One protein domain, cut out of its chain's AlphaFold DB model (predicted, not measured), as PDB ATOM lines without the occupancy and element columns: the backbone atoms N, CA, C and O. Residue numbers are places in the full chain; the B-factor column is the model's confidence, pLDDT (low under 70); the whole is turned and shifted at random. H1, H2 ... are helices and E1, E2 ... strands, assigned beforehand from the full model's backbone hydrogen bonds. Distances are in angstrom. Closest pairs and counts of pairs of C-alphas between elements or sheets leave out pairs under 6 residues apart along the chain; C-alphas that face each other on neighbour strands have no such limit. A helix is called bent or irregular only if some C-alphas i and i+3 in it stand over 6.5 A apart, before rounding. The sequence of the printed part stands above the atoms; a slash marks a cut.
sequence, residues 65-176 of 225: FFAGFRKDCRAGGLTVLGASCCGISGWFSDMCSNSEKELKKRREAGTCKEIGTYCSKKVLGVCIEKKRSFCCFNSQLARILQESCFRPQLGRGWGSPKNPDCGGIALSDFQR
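AT A GLANCE: This is residues 65 to 176 of the 225 residues of the protein "Conjugal transfer protein TraN" of Hydrogenobacter sp. T-8 (UniProt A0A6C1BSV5). A long, strongly twisted sheet of three strands, E1, E3 and E2, has one helix, H1, lying across one of its faces, while a second helix, H2, only grazes the sheet near one end. E2 and E3 form a bent hairpin; beyond H2, residues 154 to 170 loop back toward the sheet before the very short H3, far from the sheet. The printed part has 112 residues with three named helices and three named strands, in the order E1, H1, E2, E3, H2, H3; the sheet is antiparallel and the class is mixed, helices and strands. The whole is only just compact, close to loose, with a radius of gyration of the C-alphas of 15.6 A, and its outline is flat, spanning 49 by 31 by 16 A.

HOW THE PARTS SIT: E1, residues 69 to 77, is an edge strand, antiparallel to the inner strand E3, residues 126 to 136, at 149 degrees; N 71 and O 134 are 3.0 A apart, within hydrogen-bond range. H1, residues 98 to 108, is on the sheet at a height of 8.5 A, making two layers, a helix on one face of a sheet. It lies over E1, only just not over E3 and E2, with 2 of its C-alphas falling on each; on the local plane it runs across the strands, at 76 degrees to E1. The closest C-alphas of E1 and H1 are those of Cys 73 and Glu 100, 5.4 A apart. E2, residues 112 to 123, is the other edge strand and forms a hairpin with E3, antiparallel at 158 degrees; N 118 and O 131 are 2.8 A apart, within hydrogen-bond range. E2 bends by 57 degrees at residue 115, and E3 by 52 degrees at residue 129. H2, residues 140 to 153, only grazes the sheet with its residues 140 to 147; its closest C-alpha pair with E2 is Arg 143 and Cys 112, 6.8 A apart. H3, residues 171 to 174, is not on the sheet; it is close to H2 but not clearly touching, the closest C-alphas being those of Phe 150 and Phe 174, 7.7 A apart. H1 and H2 are apart. Every O i to N i+4 pair is within hydrogen-bond range in H1, against 6 of 10 in H2; H3 is too short for such a pair.

IN THESE COORDINATES: E1 begins at C-alpha 69, (-51.947, 13.335, -118.772), and measures 24.4 A from first to last C-alpha. H1 measures 15.4 A, E2 30.1 A, E3 29.2 A and H2 19.3 A. H2 is only just irregular: C-alphas 148 and 151 are 7.0 A apart. H3 measures 4.9 A and ends at C-alpha 174, (-69.187, 6.503, -114.699).

THE WHOLE: The two C-alphas farthest apart, those of Trp 91 and Gln 175, are 50.3 A apart. The links E1 to H1, 20 residues, and H2 to H3, 17 residues, are long; in the second, residues 159 to 160 pair antiparallel with residues 163 to 164. The printed part has no cut. The mean pLDDT of the printed part is 91.5, and no printed residue is under 70.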
ATOM      1  N   PHE A  65     -61.773   5.450-118.239       87.75
ATOM      2  CA  PHE A  65     -62.067   6.250-119.420       87.75
ATOM      3  C   PHE A  65     -61.691   7.715-119.208       87.75
ATOM      4  O   PHE A  65     -61.547   8.193-118.081       87.75
ATOM      5  N   PHE A  66     -61.532   8.448-120.313       91.75
ATOM      6  CA  PHE A  66     -61.277   9.895-120.311       91.75
ATOM      7  C   PHE A  66     -60.092  10.326-119.430       91.75
ATOM      8  O   PHE A  66     -60.084  11.425-118.872       91.75
ATOM      9  N   ALA A  67     -59.087   9.457-119.289       90.38
ATOM     10  CA  ALA A  67     -57.857   9.791-118.592       90.38
ATOM     11  C   ALA A  67     -57.101  10.887-119.348       90.38
ATOM     12  O   ALA A  67     -56.981  10.861-120.576       90.38
ATOM     13  N   GLY A  68     -56.606  11.861-118.595       90.44
ATOM     14  CA  GLY A  68     -55.694  12.874-119.084       90.44
ATOM     15  C   GLY A  68     -54.269  12.586-118.635       90.44
ATOM     16  O   GLY A  68     -53.994  11.730-117.796       90.44
ATOM     17  N   PHE A  69     -53.343  13.360-119.174       93.69
ATOM     18  CA  PHE A  69     -51.947  13.335-118.772       93.69
ATOM     19  C   PHE A  69     -51.482  14.744-118.441       93.69
ATOM     20  O   PHE A  69     -51.933  15.749-119.003       93.69
ATOM     21  N   ARG A  70     -50.541  14.812-117.506       95.38
ATOM     22  CA  ARG A  70     -49.914  16.063-117.120       95.38
ATOM     23  C   ARG A  70     -48.968  16.537-118.219       95.38
ATOM     24  O   ARG A  70     -48.132  15.777-118.704       95.38
ATOM     25  N   LYS A  71     -49.035  17.826-118.536       95.88
ATOM     26  CA  LYS A  71     -47.989  18.552-119.266       95.88
ATOM     27  C   LYS A  71     -47.677  19.851-118.534       95.88
ATOM     28  O   LYS A  71     -48.519  20.395-117.818       95.88
ATOM     29  N   ASP A  72     -46.474  20.365-118.728       95.69
ATOM     30  CA  ASP A  72     -46.053  21.648-118.184       95.69
ATOM     31  C   ASP A  72     -45.257  22.457-119.203       95.69
ATOM     32  O   ASP A  72     -44.645  21.914-120.123       95.69
ATOM     33  N   CYS A  73     -45.280  23.775-119.028       94.88
ATOM     34  CA  CYS A  73     -44.433  24.700-119.769       94.88
ATOM     35  C   CYS A  73     -43.767  25.695-118.834       94.88
ATOM     36  O   CYS A  73     -44.328  26.088-117.805       94.88
ATOM     37  N   ARG A  74     -42.566  26.137-119.205       93.00
ATOM     38  CA  ARG A  74     -41.869  27.221-118.519       93.00
ATOM     39  C   ARG A  74     -42.549  28.539-118.879       93.00
ATOM     40  O   ARG A  74     -42.543  28.974-120.028       93.00
ATOM     41  N   ALA A  75     -43.170  29.154-117.879       86.56
ATOM     42  CA  ALA A  75     -43.921  30.395-118.051       86.56
ATOM     43  C   ALA A  75     -43.015  31.631-118.015       86.56
ATOM     44  O   ALA A  75     -43.385  32.666-118.565       86.56
ATOM     45  N   GLY A  76     -41.847  31.512-117.380       77.88
ATOM     46  CA  GLY A  76     -40.860  32.572-117.217       77.88
ATOM     47  C   GLY A  76     -39.857  32.235-116.110       77.88
ATOM     48  O   GLY A  76     -40.052  31.291-115.335       77.88
ATOM     49  N   GLY A  77     -38.787  33.017-116.021       71.38
ATOM     50  CA  GLY A  77     -37.721  32.838-115.038       71.38
ATOM     51  C   GLY A  77     -36.352  33.170-115.616       71.38
ATOM     52  O   GLY A  77     -36.208  33.360-116.825       71.38
ATOM     53  N   LEU A  78     -35.342  33.202-114.749       70.75
ATOM     54  CA  LEU A  78     -33.956  33.453-115.151       70.75
ATOM     55  C   LEU A  78     -33.438  32.351-116.095       70.75
ATOM     56  O   LEU A  78     -32.555  32.587-116.910       70.75
ATOM     57  N   THR A  79     -34.034  31.157-116.021       71.12
ATOM     58  CA  THR A  79     -33.628  29.974-116.791       71.12
ATOM     59  C   THR A  79     -34.111  29.954-118.242       71.12
ATOM     60  O   THR A  79     -33.675  29.095-119.000       71.12
ATOM     61  N   VAL A  80     -34.995  30.873-118.646       74.62
ATOM     62  CA  VAL A  80     -35.513  30.960-120.027       74.62
ATOM     63  C   VAL A  80     -35.107  32.252-120.742       74.62
ATOM     64  O   VAL A  80     -35.663  32.554-121.791       74.62
ATOM     65  N   LEU A  81     -34.141  33.007-120.199       79.38
ATOM     66  CA  LEU A  81     -33.519  34.177-120.847       79.38
ATOM     67  C   LEU A  81     -34.535  35.170-121.454       79.38
ATOM     68  O   LEU A  81     -34.360  35.668-122.562       79.38
ATOM     69  N   GLY A  82     -35.637  35.431-120.741       72.81
ATOM     70  CA  GLY A  82     -36.697  36.348-121.184       72.81
ATOM     71  C   GLY A  82     -37.742  35.754-122.142       72.81
ATOM     72  O   GLY A  82     -38.675  36.459-122.517       72.81
ATOM     73  N   ALA A  83     -37.647  34.475-122.516       80.75
ATOM     74  CA  ALA A  83     -38.675  33.783-123.297       80.75
ATOM     75  C   ALA A  83     -39.826  33.248-122.422       80.75
ATOM     76  O   ALA A  83     -39.651  32.928-121.244       80.75
ATOM     77  N   SER A  84     -41.011  33.084-123.022       87.62
ATOM     78  CA  SER A  84     -42.133  32.352-122.422       87.62
ATOM     79  C   SER A  84     -42.479  31.129-123.267       87.62
ATOM     80  O   SER A  84     -43.149  31.222-124.299       87.62
ATOM     81  N   CYS A  85     -42.070  29.946-122.809       91.12
ATOM     82  CA  CYS A  85     -42.339  28.694-123.516       91.12
ATOM     83  C   CYS A  85     -43.791  28.218-123.404       91.12
ATOM     84  O   CYS A  85     -44.198  27.303-124.110       91.12
ATOM     85  N   CYS A  86     -44.609  28.866-122.572       92.31
ATOM     86  CA  CYS A  86     -46.052  28.638-122.563       92.31
ATOM     87  C   CYS A  86     -46.780  29.306-123.737       92.31
ATOM     88  O   CYS A  86     -47.826  28.808-124.153       92.31
ATOM     89  N   GLY A  87     -46.262  30.431-124.237       89.19
ATOM     90  CA  GLY A  87     -46.778  31.121-125.423       89.19
ATOM     91  C   GLY A  87     -45.968  30.845-126.689       89.19
ATOM     92  O   GLY A  87     -46.430  31.166-127.784       89.19
ATOM     93  N   ILE A  88     -44.783  30.233-126.550       89.50
ATOM     94  CA  ILE A  88     -43.742  30.188-127.586       89.50
ATOM     95  C   ILE A  88     -43.510  31.613-128.106       89.50
ATOM     96  O   ILE A  88     -43.786  31.933-129.257       89.50
ATOM     97  N   SER A  89     -43.108  32.496-127.191       86.31
ATOM     98  CA  SER A  89     -42.882  33.918-127.457       86.31
ATOM     99  C   SER A  89     -41.558  34.402-126.860       86.31
ATOM    100  O   SER A  89     -41.027  33.804-125.918       86.31
ATOM    101  N   GLY A  90     -41.032  35.492-127.423       83.75
ATOM    102  CA  GLY A  90     -39.737  36.078-127.070       83.75
ATOM    103  C   GLY A  90     -38.615  35.705-128.045       83.75
ATOM    104  O   GLY A  90     -38.753  34.787-128.855       83.75
ATOM    105  N   TRP A  91     -37.493  36.424-127.936       80.56
ATOM    106  CA  TRP A  91     -36.324  36.295-128.820       80.56
ATOM    107  C   TRP A  91     -35.745  34.869-128.853       80.56
ATOM    108  O   TRP A  91     -35.287  34.409-129.889       80.56
ATOM    109  N   PHE A  92     -35.822  34.134-127.739       81.75
ATOM    110  CA  PHE A  92     -35.283  32.772-127.606       81.75
ATOM    111  C   PHE A  92     -36.368  31.681-127.607       81.75
ATOM    112  O   PHE A  92     -36.200  30.624-126.997       81.75
ATOM    113  N   SER A  93     -37.501  31.918-128.273       82.44
ATOM    114  CA  SER A  93     -38.621  30.961-128.314       82.44
ATOM    115  C   SER A  93     -38.278  29.621-128.989       82.44
ATOM    116  O   SER A  93     -38.876  28.594-128.654       82.44
ATOM    117  N   ASP A  94     -37.264  29.585-129.856       85.31
ATOM    118  CA  ASP A  94     -36.793  28.346-130.484       85.31
ATOM    119  C   ASP A  94     -36.160  27.362-129.496       85.31
ATOM    120  O   ASP A  94     -36.251  26.150-129.714       85.31
ATOM    121  N   MET A  95     -35.628  27.859-128.372       85.69
ATOM    122  CA  MET A  95     -35.052  27.049-127.290       85.69
ATOM    123  C   MET A  95     -36.112  26.342-126.429       85.69
ATOM    124  O   MET A  95     -35.781  25.582-125.517       85.69
ATOM    125  N   CYS A  96     -37.400  26.579-126.689       89.12
ATOM    126  CA  CYS A  96     -38.465  25.846-126.026       89.12
ATOM    127  C   CYS A  96     -38.481  24.383-126.474       89.12
ATOM    128  O   CYS A  96     -38.306  24.052-127.648       89.12
ATOM    129  N   SER A  97     -38.732  23.493-125.518       90.81
ATOM    130  CA  SER A  97     -38.729  22.053-125.756       90.81
ATOM    131  C   SER A  97     -39.864  21.641-126.695       90.81
ATOM    132  O   SER A  97     -40.917  22.284-126.757       90.81
ATOM    133  N   ASN A  98     -39.692  20.513-127.386       93.88
ATOM    134  CA  ASN A  98     -40.743  19.966-128.247       93.88
ATOM    135  C   ASN A  98     -42.038  19.681-127.471       93.88
ATOM    136  O   ASN A  98     -43.120  19.929-127.994       93.88
ATOM    137  N   SER A  99     -41.946  19.255-126.208       92.75
ATOM    138  CA  SER A  99     -43.116  19.061-125.343       92.75
ATOM    139  C   SER A  99     -43.877  20.356-125.050       92.75
ATOM    140  O   SER A  99     -45.095  20.324-124.913       92.75
ATOM    141  N   GLU A 100     -43.194  21.501-124.976       93.81
ATOM    142  CA  GLU A 100     -43.837  22.807-124.777       93.81
ATOM    143  C   GLU A 100     -44.510  23.305-126.053       93.81
ATOM    144  O   GLU A 100     -45.630  23.815-126.006       93.81
ATOM    145  N   LYS A 101     -43.869  23.085-127.206       94.06
ATOM    146  CA  LYS A 101     -44.464  23.355-128.522       94.06
ATOM    147  C   LYS A 101     -45.709  22.484-128.745       94.06
ATOM    148  O   LYS A 101     -46.744  22.980-129.180       94.06
ATOM    149  N   GLU A 102     -45.638  21.201-128.392       95.69
ATOM    150  CA  GLU A 102     -46.773  20.270-128.424       95.69
ATOM    151  C   GLU A 102     -47.890  20.707-127.462       95.69
ATOM    152  O   GLU A 102     -49.064  20.703-127.833       95.69
ATOM    153  N   LEU A 103     -47.540  21.133-126.245       95.88
ATOM    154  CA  LEU A 103     -48.505  21.662-125.284       95.88
ATOM    155  C   LEU A 103     -49.214  22.909-125.825       95.88
ATOM    156  O   LEU A 103     -50.430  23.006-125.682       95.88
ATOM    157  N   LYS A 104     -48.503  23.832-126.488       95.69
ATOM    158  CA  LYS A 104     -49.133  24.986-127.149       95.69
ATOM    159  C   LYS A 104     -50.181  24.534-128.168       95.69
ATOM    160  O   LYS A 104     -51.328  24.952-128.057       95.69
ATOM    161  N   LYS A 105     -49.833  23.600-129.060       96.56
ATOM    162  CA  LYS A 105     -50.779  23.044-130.046       96.56
ATOM    163  C   LYS A 105     -51.999  22.398-129.385       96.56
ATOM    164  O   LYS A 105     -53.126  22.620-129.809       96.56
ATOM    165  N   ARG A 106     -51.805  21.622-128.313       96.81
ATOM    166  CA  ARG A 106     -52.920  20.999-127.579       96.81
ATOM    167  C   ARG A 106     -53.818  22.017-126.868       96.81
ATOM    168  O   ARG A 106     -55.028  21.796-126.780       96.81
ATOM    169  N   ARG A 107     -53.246  23.120-126.372       96.81
ATOM    170  CA  ARG A 107     -53.994  24.242-125.786       96.81
ATOM    171  C   ARG A 107     -54.798  24.993-126.845       96.81
ATOM    172  O   ARG A 107     -55.961  25.279-126.594       96.81
ATOM    173  N   GLU A 108     -54.215  25.242-128.016       95.62
ATOM    174  CA  GLU A 108     -54.912  25.826-129.173       95.62
ATOM    175  C   GLU A 108     -56.044  24.915-129.665       95.62
ATOM    176  O   GLU A 108     -57.129  25.392-129.977       95.62
ATOM    177  N   ALA A 109     -55.846  23.594-129.622       95.38
ATOM    178  CA  ALA A 109     -56.892  22.606-129.886       95.38
ATOM    179  C   ALA A 109     -57.944  22.490-128.761       95.38
ATOM    180  O   ALA A 109     -58.833  21.644-128.829       95.38
ATOM    181  N   GLY A 110     -57.831  23.276-127.685       96.19
ATOM    182  CA  GLY A 110     -58.789  23.275-126.582       96.19
ATOM    183  C   GLY A 110     -58.841  21.960-125.801       96.19
ATOM    184  O   GLY A 110     -59.854  21.677-125.168       96.19
ATOM    185  N   THR A 111     -57.784  21.144-125.827       97.31
ATOM    186  CA  THR A 111     -57.750  19.813-125.178       97.31
ATOM    187  C   THR A 111     -57.121  19.813-123.783       97.31
ATOM    188  O   THR A 111     -57.127  18.787-123.107       97.31
ATOM    189  N   CYS A 112     -56.594  20.952-123.321       97.81
ATOM    190  CA  CYS A 112     -55.918  21.060-122.028       97.81
ATOM    191  C   CYS A 112     -56.607  22.048-121.078       97.81
ATOM    192  O   CYS A 112     -56.971  23.149-121.485       97.81
ATOM    193  N   LYS A 113     -56.701  21.673-119.800       97.56
ATOM    194  CA  LYS A 113     -57.122  22.521-118.678       97.56
ATOM    195  C   LYS A 113     -55.899  23.034-117.930       97.56
ATOM    196  O   LYS A 113     -55.021  22.246-117.577       97.56
ATOM    197  N   GLU A 114     -55.831  24.338-117.677       97.81
ATOM    198  CA  GLU A 114     -54.818  24.910-116.787       97.81
ATOM    199  C   GLU A 114     -55.146  24.586-115.329       97.81
ATOM    200  O   GLU A 114     -56.264  24.820-114.876       97.81
ATOM    201  N   ILE A 115     -54.159  24.058-114.604       97.75
ATOM    202  CA  ILE A 115     -54.268  23.750-113.170       97.75
ATOM    203  C   ILE A 115     -53.654  24.878-112.339       97.75
ATOM    204  O   ILE A 115     -54.125  25.193-111.252       97.75
ATOM    205  N   GLY A 116     -52.595  25.504-112.861       96.56
ATOM    206  CA  GLY A 116     -52.000  26.709-112.294       96.56
ATOM    207  C   GLY A 116     -50.486  26.781-112.464       96.56
ATOM    208  O   GLY A 116     -49.866  25.965-113.150       96.56
ATOM    209  N   THR A 117     -49.870  27.762-111.804       95.31
ATOM    210  CA  THR A 117     -48.416  27.996-111.835       95.31
ATOM    211  C   THR A 117     -47.758  27.529-110.538       95.31
ATOM    212  O   THR A 117     -48.282  27.764-109.453       95.31
ATOM    213  N   TYR A 118     -46.576  26.922-110.627       94.62
ATOM    214  CA  TYR A 118     -45.737  26.603-109.474       94.62
ATOM    215  C   TYR A 118     -44.273  26.964-109.724       94.62
ATOM    216  O   TYR A 118     -43.807  27.083-110.860       94.62
ATOM    217  N   CYS A 119     -43.529  27.126-108.632       93.31
ATOM    218  CA  CYS A 119     -42.086  27.274-108.704       93.31
ATOM    219  C   CYS A 119     -41.420  25.902-108.822       93.31
ATOM    220  O   CYS A 119     -41.500  25.093-107.896       93.31
ATOM    221  N   SER A 120     -40.772  25.649-109.954       91.75
ATOM    222  CA  SER A 120     -40.116  24.369-110.233       91.75
ATOM    223  C   SER A 120     -38.688  24.307-109.699       91.75
ATOM    224  O   SER A 120     -38.256  23.249-109.252       91.75
ATOM    225  N   LYS A 121     -37.987  25.448-109.671       90.19
ATOM    226  CA  LYS A 121     -36.648  25.581-109.089       90.19
ATOM    227  C   LYS A 121     -36.587  26.806-108.189       90.19
ATOM    228  O   LYS A 121     -36.935  27.913-108.611       90.19
ATOM    229  N   LYS A 122     -36.123  26.596-106.959       91.44
ATOM    230  CA  LYS A 122     -35.847  27.646-105.977       91.44
ATOM    231  C   LYS A 122     -34.371  27.613-105.605       91.44
ATOM    232  O   LYS A 122     -33.832  26.531-105.399       91.44
ATOM    233  N   VAL A 123     -33.756  28.783-105.484       90.44
ATOM    234  CA  VAL A 123     -32.383  28.957-104.992       90.44
ATOM    235  C   VAL A 123     -32.421  30.053-103.935       90.44
ATOM    236  O   VAL A 123     -33.005  31.105-104.177       90.44
ATOM    237  N   LEU A 124     -31.879  29.782-102.742       92.12
ATOM    238  CA  LEU A 124     -31.913  30.701-101.589       92.12
ATOM    239  C   LEU A 124     -33.327  31.237-101.264       92.12
ATOM    240  O   LEU A 124     -33.513  32.404-100.944       92.12
ATOM    241  N   GLY A 125     -34.358  30.396-101.412       89.06
ATOM    242  CA  GLY A 125     -35.761  30.777-101.189       89.06
ATOM    243  C   GLY A 125     -36.426  31.542-102.344       89.06
ATOM    244  O   GLY A 125     -37.656  31.587-102.411       89.06
ATOM    245  N   VAL A 126     -35.654  32.049-103.308       89.75
ATOM    246  CA  VAL A 126     -36.154  32.796-104.471       89.75
ATOM    247  C   VAL A 126     -36.511  31.847-105.614       89.75
ATOM    248  O   VAL A 126     -35.793  30.895-105.916       89.75
ATOM    249  N   CYS A 127     -37.649  32.097-106.268       88.88
ATOM    250  CA  CYS A 127     -38.090  31.300-107.407       88.88
ATOM    251  C   CYS A 127     -37.380  31.717-108.696       88.88
ATOM    252  O   CYS A 127     -37.668  32.784-109.236       88.88
ATOM    253  N   ILE A 128     -36.515  30.850-109.218       89.50
ATOM    254  CA  ILE A 128     -35.741  31.133-110.434       89.50
ATOM    255  C   ILE A 128     -36.388  30.568-111.706       89.50
ATOM    256  O   ILE A 128     -36.110  31.059-112.798       89.50
ATOM    257  N   GLU A 129     -37.277  29.574-111.580       90.62
ATOM    258  CA  GLU A 129     -37.986  28.959-112.713       90.62
ATOM    259  C   GLU A 129     -39.449  28.666-112.361       90.62
ATOM    260  O   GLU A 129     -39.749  27.793-111.533       90.62
ATOM    261  N   LYS A 130     -40.378  29.359-113.030       91.75
ATOM    262  CA  LYS A 130     -41.822  29.140-112.893       91.75
ATOM    263  C   LYS A 130     -42.337  28.258-114.025       91.75
ATOM    264  O   LYS A 130     -42.090  28.522-115.203       91.75
ATOM    265  N   LYS A 131     -43.127  27.251-113.666       94.50
ATOM    266  CA  LYS A 131     -43.814  26.368-114.609       94.50
ATOM    267  C   LYS A 131     -45.322  26.475-114.448       94.50
ATOM    268  O   LYS A 131     -45.814  26.559-113.326       94.50
ATOM    269  N   ARG A 132     -46.051  26.446-115.560       96.25
ATOM    270  CA  ARG A 132     -47.507  26.260-115.583       96.25
ATOM    271  C   ARG A 132     -47.819  24.807-115.871       96.25
ATOM    272  O   ARG A 132     -47.211  24.225-116.764       96.25
ATOM    273  N   SER A 133     -48.740  24.240-115.105       97.00
ATOM    274  CA  SER A 133     -49.158  22.849-115.220       97.00
ATOM    275  C   SER A 133     -50.550  22.748-115.819       97.00
ATOM    276  O   SER A 133     -51.439  23.539-115.494       97.00
ATOM    277  N   PHE A 134     -50.731  21.732-116.655       97.94
ATOM    278  CA  PHE A 134     -51.955  21.463-117.390       97.94
ATOM    279  C   PHE A 134     -52.305  19.979-117.314       97.94
ATOM    280  O   PHE A 134     -51.411  19.128-117.324       97.94
ATOM    281  N   CYS A 135     -53.601  19.682-117.307       98.00
ATOM    282  CA  CYS A 135     -54.113  18.359-117.645       98.00
ATOM    283  C   CYS A 135     -54.600  18.384-119.088       98.00
ATOM    284  O   CYS A 135     -55.493  19.159-119.422       98.00
ATOM    285  N   CYS A 136     -53.993  17.564-119.941       97.19
ATOM    286  CA  CYS A 136     -54.354  17.439-121.345       97.19
ATOM    287  C   CYS A 136     -55.070  16.117-121.590       97.19
ATOM    288  O   CYS A 136     -54.666  15.080-121.067       97.19
ATOM    289  N   PHE A 137     -56.116  16.167-122.404       96.31
ATOM    290  CA  PHE A 137     -56.972  15.036-122.732       96.31
ATOM    291  C   PHE A 137     -56.904  14.731-124.228       96.31
ATOM    292  O   PHE A 137     -56.437  15.544-125.024       96.31
ATOM    293  N   ASN A 138     -57.388  13.554-124.624       91.19
ATOM    294  CA  ASN A 138     -57.358  13.127-126.026       91.19
ATOM    295  C   ASN A 138     -58.338  13.906-126.921       91.19
ATOM    296  O   ASN A 138     -58.173  13.926-128.137       91.19
ATOM    297  N   SER A 139     -59.342  14.564-126.338       95.31
ATOM    298  CA  SER A 139     -60.291  15.403-127.068       95.31
ATOM    299  C   SER A 139     -60.763  16.585-126.222       95.31
ATOM    300  O   SER A 139     -60.678  16.573-124.991       95.31
ATOM    301  N   GLN A 140     -61.282  17.615-126.893       96.50
ATOM    302  CA  GLN A 140     -61.910  18.759-126.233       96.50
ATOM    303  C   GLN A 140     -63.137  18.316-125.423       96.50
ATOM    304  O   GLN A 140     -63.299  18.754-124.289       96.50
ATOM    305  N   LEU A 141     -63.937  17.386-125.961       96.06
ATOM    306  CA  LEU A 141     -65.081  16.808-125.256       96.06
ATOM    307  C   LEU A 141     -64.652  16.069-123.982       96.06
ATOM    308  O   LEU A 141     -65.241  16.290-122.934       96.06
ATOM    309  N   ALA A 142     -63.595  15.251-124.028       96.00
ATOM    310  CA  ALA A 142     -63.102  14.538-122.847       96.00
ATOM    311  C   ALA A 142     -62.698  15.503-121.723       96.00
ATOM    312  O   ALA A 142     -63.013  15.267-120.558       96.00
ATOM    313  N   ARG A 143     -62.046  16.618-122.079       97.31
ATOM    314  CA  ARG A 143     -61.743  17.688-121.126       97.31
ATOM    315  C   ARG A 143     -63.020  18.288-120.528       97.31
ATOM    316  O   ARG A 143     -63.085  18.467-119.318       97.31
ATOM    317  N   ILE A 144     -64.015  18.595-121.359       97.00
ATOM    318  CA  ILE A 144     -65.281  19.203-120.925       97.00
ATOM    319  C   ILE A 144     -66.062  18.265-120.006       97.00
ATOM    320  O   ILE A 144     -66.492  18.692-118.943       97.00
ATOM    321  N   LEU A 145     -66.171  16.981-120.349       96.44
ATOM    322  CA  LEU A 145     -66.825  15.989-119.495       96.44
ATOM    323  C   LEU A 145     -66.130  15.880-118.134       96.44
ATOM    324  O   LEU A 145     -66.790  15.822-117.100       96.44
ATOM    325  N   GLN A 146     -64.796  15.910-118.118       96.50
ATOM    326  CA  GLN A 146     -64.034  15.910-116.873       96.50
ATOM    327  C   GLN A 146     -64.256  17.174-116.045       96.50
ATOM    328  O   GLN A 146     -64.401  17.079-114.833       96.50
ATOM    329  N   GLU A 147     -64.284  18.347-116.678       96.56
ATOM    330  CA  GLU A 147     -64.476  19.633-116.004       96.56
ATOM    331  C   GLU A 147     -65.898  19.834-115.476       96.56
ATOM    332  O   GLU A 147     -66.049  20.281-114.340       96.56
ATOM    333  N   SER A 148     -66.908  19.509-116.281       96.50
ATOM    334  CA  SER A 148     -68.299  19.901-116.035       96.50
ATOM    335  C   SER A 148     -69.182  18.765-115.522       96.50
ATOM    336  O   SER A 148     -70.162  19.035-114.839       96.50
ATOM    337  N   CYS A 149     -68.854  17.502-115.812       96.00
ATOM    338  CA  CYS A 149     -69.714  16.362-115.472       96.00
ATOM    339  C   CYS A 149     -69.088  15.492-114.376       96.00
ATOM    340  O   CYS A 149     -69.625  15.376-113.279       96.00
ATOM    341  N   PHE A 150     -67.916  14.909-114.640       95.69
ATOM    342  CA  PHE A 150     -67.335  13.878-113.782       95.69
ATOM    343  C   PHE A 150     -66.801  14.435-112.464       95.69
ATOM    344  O   PHE A 150     -67.232  14.023-111.388       95.69
ATOM    345  N   ARG A 151     -65.847  15.369-112.521       95.12
ATOM    346  CA  ARG A 151     -65.158  15.858-111.320       95.12
ATOM    347  C   ARG A 151     -66.091  16.547-110.319       95.12
ATOM    348  O   ARG A 151     -65.965  16.221-109.138       95.12
ATOM    349  N   PRO A 152     -67.037  17.416-110.732       95.69
ATOM    350  CA  PRO A 152     -67.975  18.040-109.801       95.69
ATOM    351  C   PRO A 152     -68.878  17.022-109.094       95.69
ATOM    352  O   PRO A 152     -68.993  17.063-107.873       95.69
ATOM    353  N   GLN A 153     -69.456  16.069-109.834       95.38
ATOM    354  CA  GLN A 153     -70.391  15.085-109.272       95.38
ATOM    355  C   GLN A 153     -69.695  14.024-108.407       95.38
ATOM    356  O   GLN A 153     -70.263  13.541-107.432       95.38
ATOM    357  N   LEU A 154     -68.442  13.690-108.722       94.19
ATOM    358  CA  LEU A 154     -67.630  12.753-107.939       94.19
ATOM    359  C   LEU A 154     -66.842  13.429-106.805       94.19
ATOM    360  O   LEU A 154     -66.080  12.751-106.115       94.19
ATOM    361  N   GLY A 155     -66.961  14.750-106.633       93.44
ATOM    362  CA  GLY A 155     -66.209  15.506-105.626       93.44
ATOM    363  C   GLY A 155     -64.687  15.465-105.824       93.44
ATOM    364  O   GLY A 155     -63.930  15.545-104.856       93.44
ATOM    365  N   ARG A 156     -64.207  15.309-107.065       92.62
ATOM    366  CA  ARG A 156     -62.774  15.190-107.386       92.62
ATOM    367  C   ARG A 156     -62.175  16.534-107.795       92.62
ATOM    368  O   ARG A 156     -62.497  17.078-108.842       92.62
ATOM    369  N   GLY A 157     -61.229  17.046-107.013       94.06
ATOM    370  CA  GLY A 157     -60.450  18.235-107.378       94.06
ATOM    371  C   GLY A 157     -59.328  17.939-108.379       94.06
ATOM    372  O   GLY A 157     -58.977  16.793-108.615       94.06
ATOM    373  N   TRP A 158     -58.713  18.982-108.933       96.19
ATOM    374  CA  TRP A 158     -57.606  18.882-109.901       96.19
ATOM    375  C   TRP A 158     -56.216  18.675-109.274       96.19
ATOM    376  O   TRP A 158     -55.202  18.693-109.973       96.19
ATOM    377  N   GLY A 159     -56.137  18.509-107.954       95.44
ATOM    378  CA  GLY A 159     -54.872  18.499-107.222       95.44
ATOM    379  C   GLY A 159     -54.190  19.873-107.198       95.44
ATOM    380  O   GLY A 159     -54.823  20.914-107.355       95.44
ATOM    381  N   SER A 160     -52.875  19.879-106.978       97.00
ATOM    382  CA  SER A 160     -52.078  21.115-106.936       97.00
ATOM    383  C   SER A 160     -51.357  21.349-108.266       97.00
ATOM    384  O   SER A 160     -51.041  20.387-108.958       97.00
ATOM    385  N   PRO A 161     -50.947  22.581-108.614       96.06
ATOM    386  CA  PRO A 161     -50.168  22.805-109.835       96.06
ATOM    387  C   PRO A 161     -48.861  21.991-109.897       96.06
ATOM    388  O   PRO A 161     -48.400  21.616-110.975       96.06
ATOM    389  N   LYS A 162     -48.252  21.690-108.740       94.94
ATOM    390  CA  LYS A 162     -47.039  20.865-108.669       94.94
ATOM    391  C   LYS A 162     -47.336  19.367-108.786       94.94
ATOM    392  O   LYS A 162     -46.479  18.659-109.305       94.94
ATOM    393  N   ASN A 163     -48.514  18.914-108.365       95.00
ATOM    394  CA  ASN A 163     -48.986  17.529-108.443       95.00
ATOM    395  C   ASN A 163     -50.463  17.530-108.879       95.00
ATOM    396  O   ASN A 163     -51.343  17.434-108.014       95.00
ATOM    397  N   PRO A 164     -50.741  17.746-110.177       94.56
ATOM    398  CA  PRO A 164     -52.104  17.773-110.673       94.56
ATOM    399  C   PRO A 164     -52.653  16.351-110.758       94.56
ATOM    400  O   PRO A 164     -51.934  15.422-111.133       94.56
ATOM    401  N   ASP A 165     -53.934  16.204-110.461       94.75
ATOM    402  CA  ASP A 165     -54.686  14.993-110.748       94.75
ATOM    403  C   ASP A 165     -55.344  15.131-112.125       94.75
ATOM    404  O   ASP A 165     -56.296  15.890-112.299       94.75
ATOM    405  N   CYS A 166     -54.817  14.391-113.102       94.62
ATOM    406  CA  CYS A 166     -55.379  14.283-114.449       94.62
ATOM    407  C   CYS A 166     -56.057  12.922-114.686       94.62
ATOM    408  O   CYS A 166     -56.283  12.546-115.835       94.62
ATOM    409  N   GLY A 167     -56.345  12.168-113.619       89.38
ATOM    410  CA  GLY A 167     -56.922  10.832-113.687       89.38
ATOM    411  C   GLY A 167     -58.261  10.783-114.423       89.38
ATOM    412  O   GLY A 167     -59.015  11.763-114.465       89.38
ATOM    413  N   GLY A 168     -58.525   9.624-115.025       88.88
ATOM    414  CA  GLY A 168     -59.786   9.308-115.687       88.88
ATOM    415  C   GLY A 168     -60.912   8.964-114.714       88.88
ATOM    416  O   GLY A 168     -60.764   9.043-113.492       88.88
ATOM    417  N   ILE A 169     -62.042   8.552-115.276       88.06
ATOM    418  CA  ILE A 169     -63.183   8.008-114.543       88.06
ATOM    419  C   ILE A 169     -63.222   6.494-114.724       88.06
ATOM    420  O   ILE A 169     -63.079   5.999-115.839       88.06
ATOM    421  N   ALA A 170     -63.377   5.754-113.634       86.81
ATOM    422  CA  ALA A 170     -63.542   4.311-113.704       86.81
ATOM    423  C   ALA A 170     -64.979   3.967-114.129       86.81
ATOM    424  O   ALA A 170     -65.890   4.753-113.875       86.81
ATOM    425  N   LEU A 171     -65.215   2.805-114.737       85.12
ATOM    426  CA  LEU A 171     -66.557   2.378-115.153       85.12
ATOM    427  C   LEU A 171     -67.576   2.427-114.002       85.12
ATOM    428  O   LEU A 171     -68.692   2.910-114.184       85.12
ATOM    429  N   SER A 172     -67.173   1.995-112.806       83.50
ATOM    430  CA  SER A 172     -68.015   2.052-111.602       83.50
ATOM    431  C   SER A 172     -68.422   3.476-111.214       83.50
ATOM    432  O   SER A 172     -69.512   3.701-110.699       83.50
ATOM    433  N   ASP A 173     -67.538   4.447-111.443       85.88
ATOM    434  CA  ASP A 173     -67.818   5.854-111.171       85.88
ATOM    435  C   ASP A 173     -68.636   6.481-112.299       85.88
ATOM    436  O   ASP A 173     -69.458   7.353-112.042       85.88
ATOM    437  N   PHE A 174     -68.444   6.023-113.539       89.81
ATOM    438  CA  PHE A 174     -69.187   6.503-114.699       89.81
ATOM    439  C   PHE A 174     -70.690   6.265-114.544       89.81
ATOM    440  O   PHE A 174     -71.473   7.167-114.812       89.81
ATOM    441  N   GLN A 175     -71.088   5.103-114.016       88.31
ATOM    442  CA  GLN A 175     -72.494   4.781-113.730       88.31
ATOM    443  C   GLN A 175     -73.148   5.712-112.697       88.31
ATOM    444  O   GLN A 175     -74.369   5.798-112.631       88.31
ATOM    445  N   ARG A 176     -72.348   6.394-111.872       89.69
ATOM    446  CA  ARG A 176     -72.830   7.300-110.821       89.69
ATOM    447  C   ARG A 176     -72.957   8.744-111.294       89.69
ATOM    448  O   ARG A 176     -73.443   9.577-110.534       89.69
TER     449      ARG A 176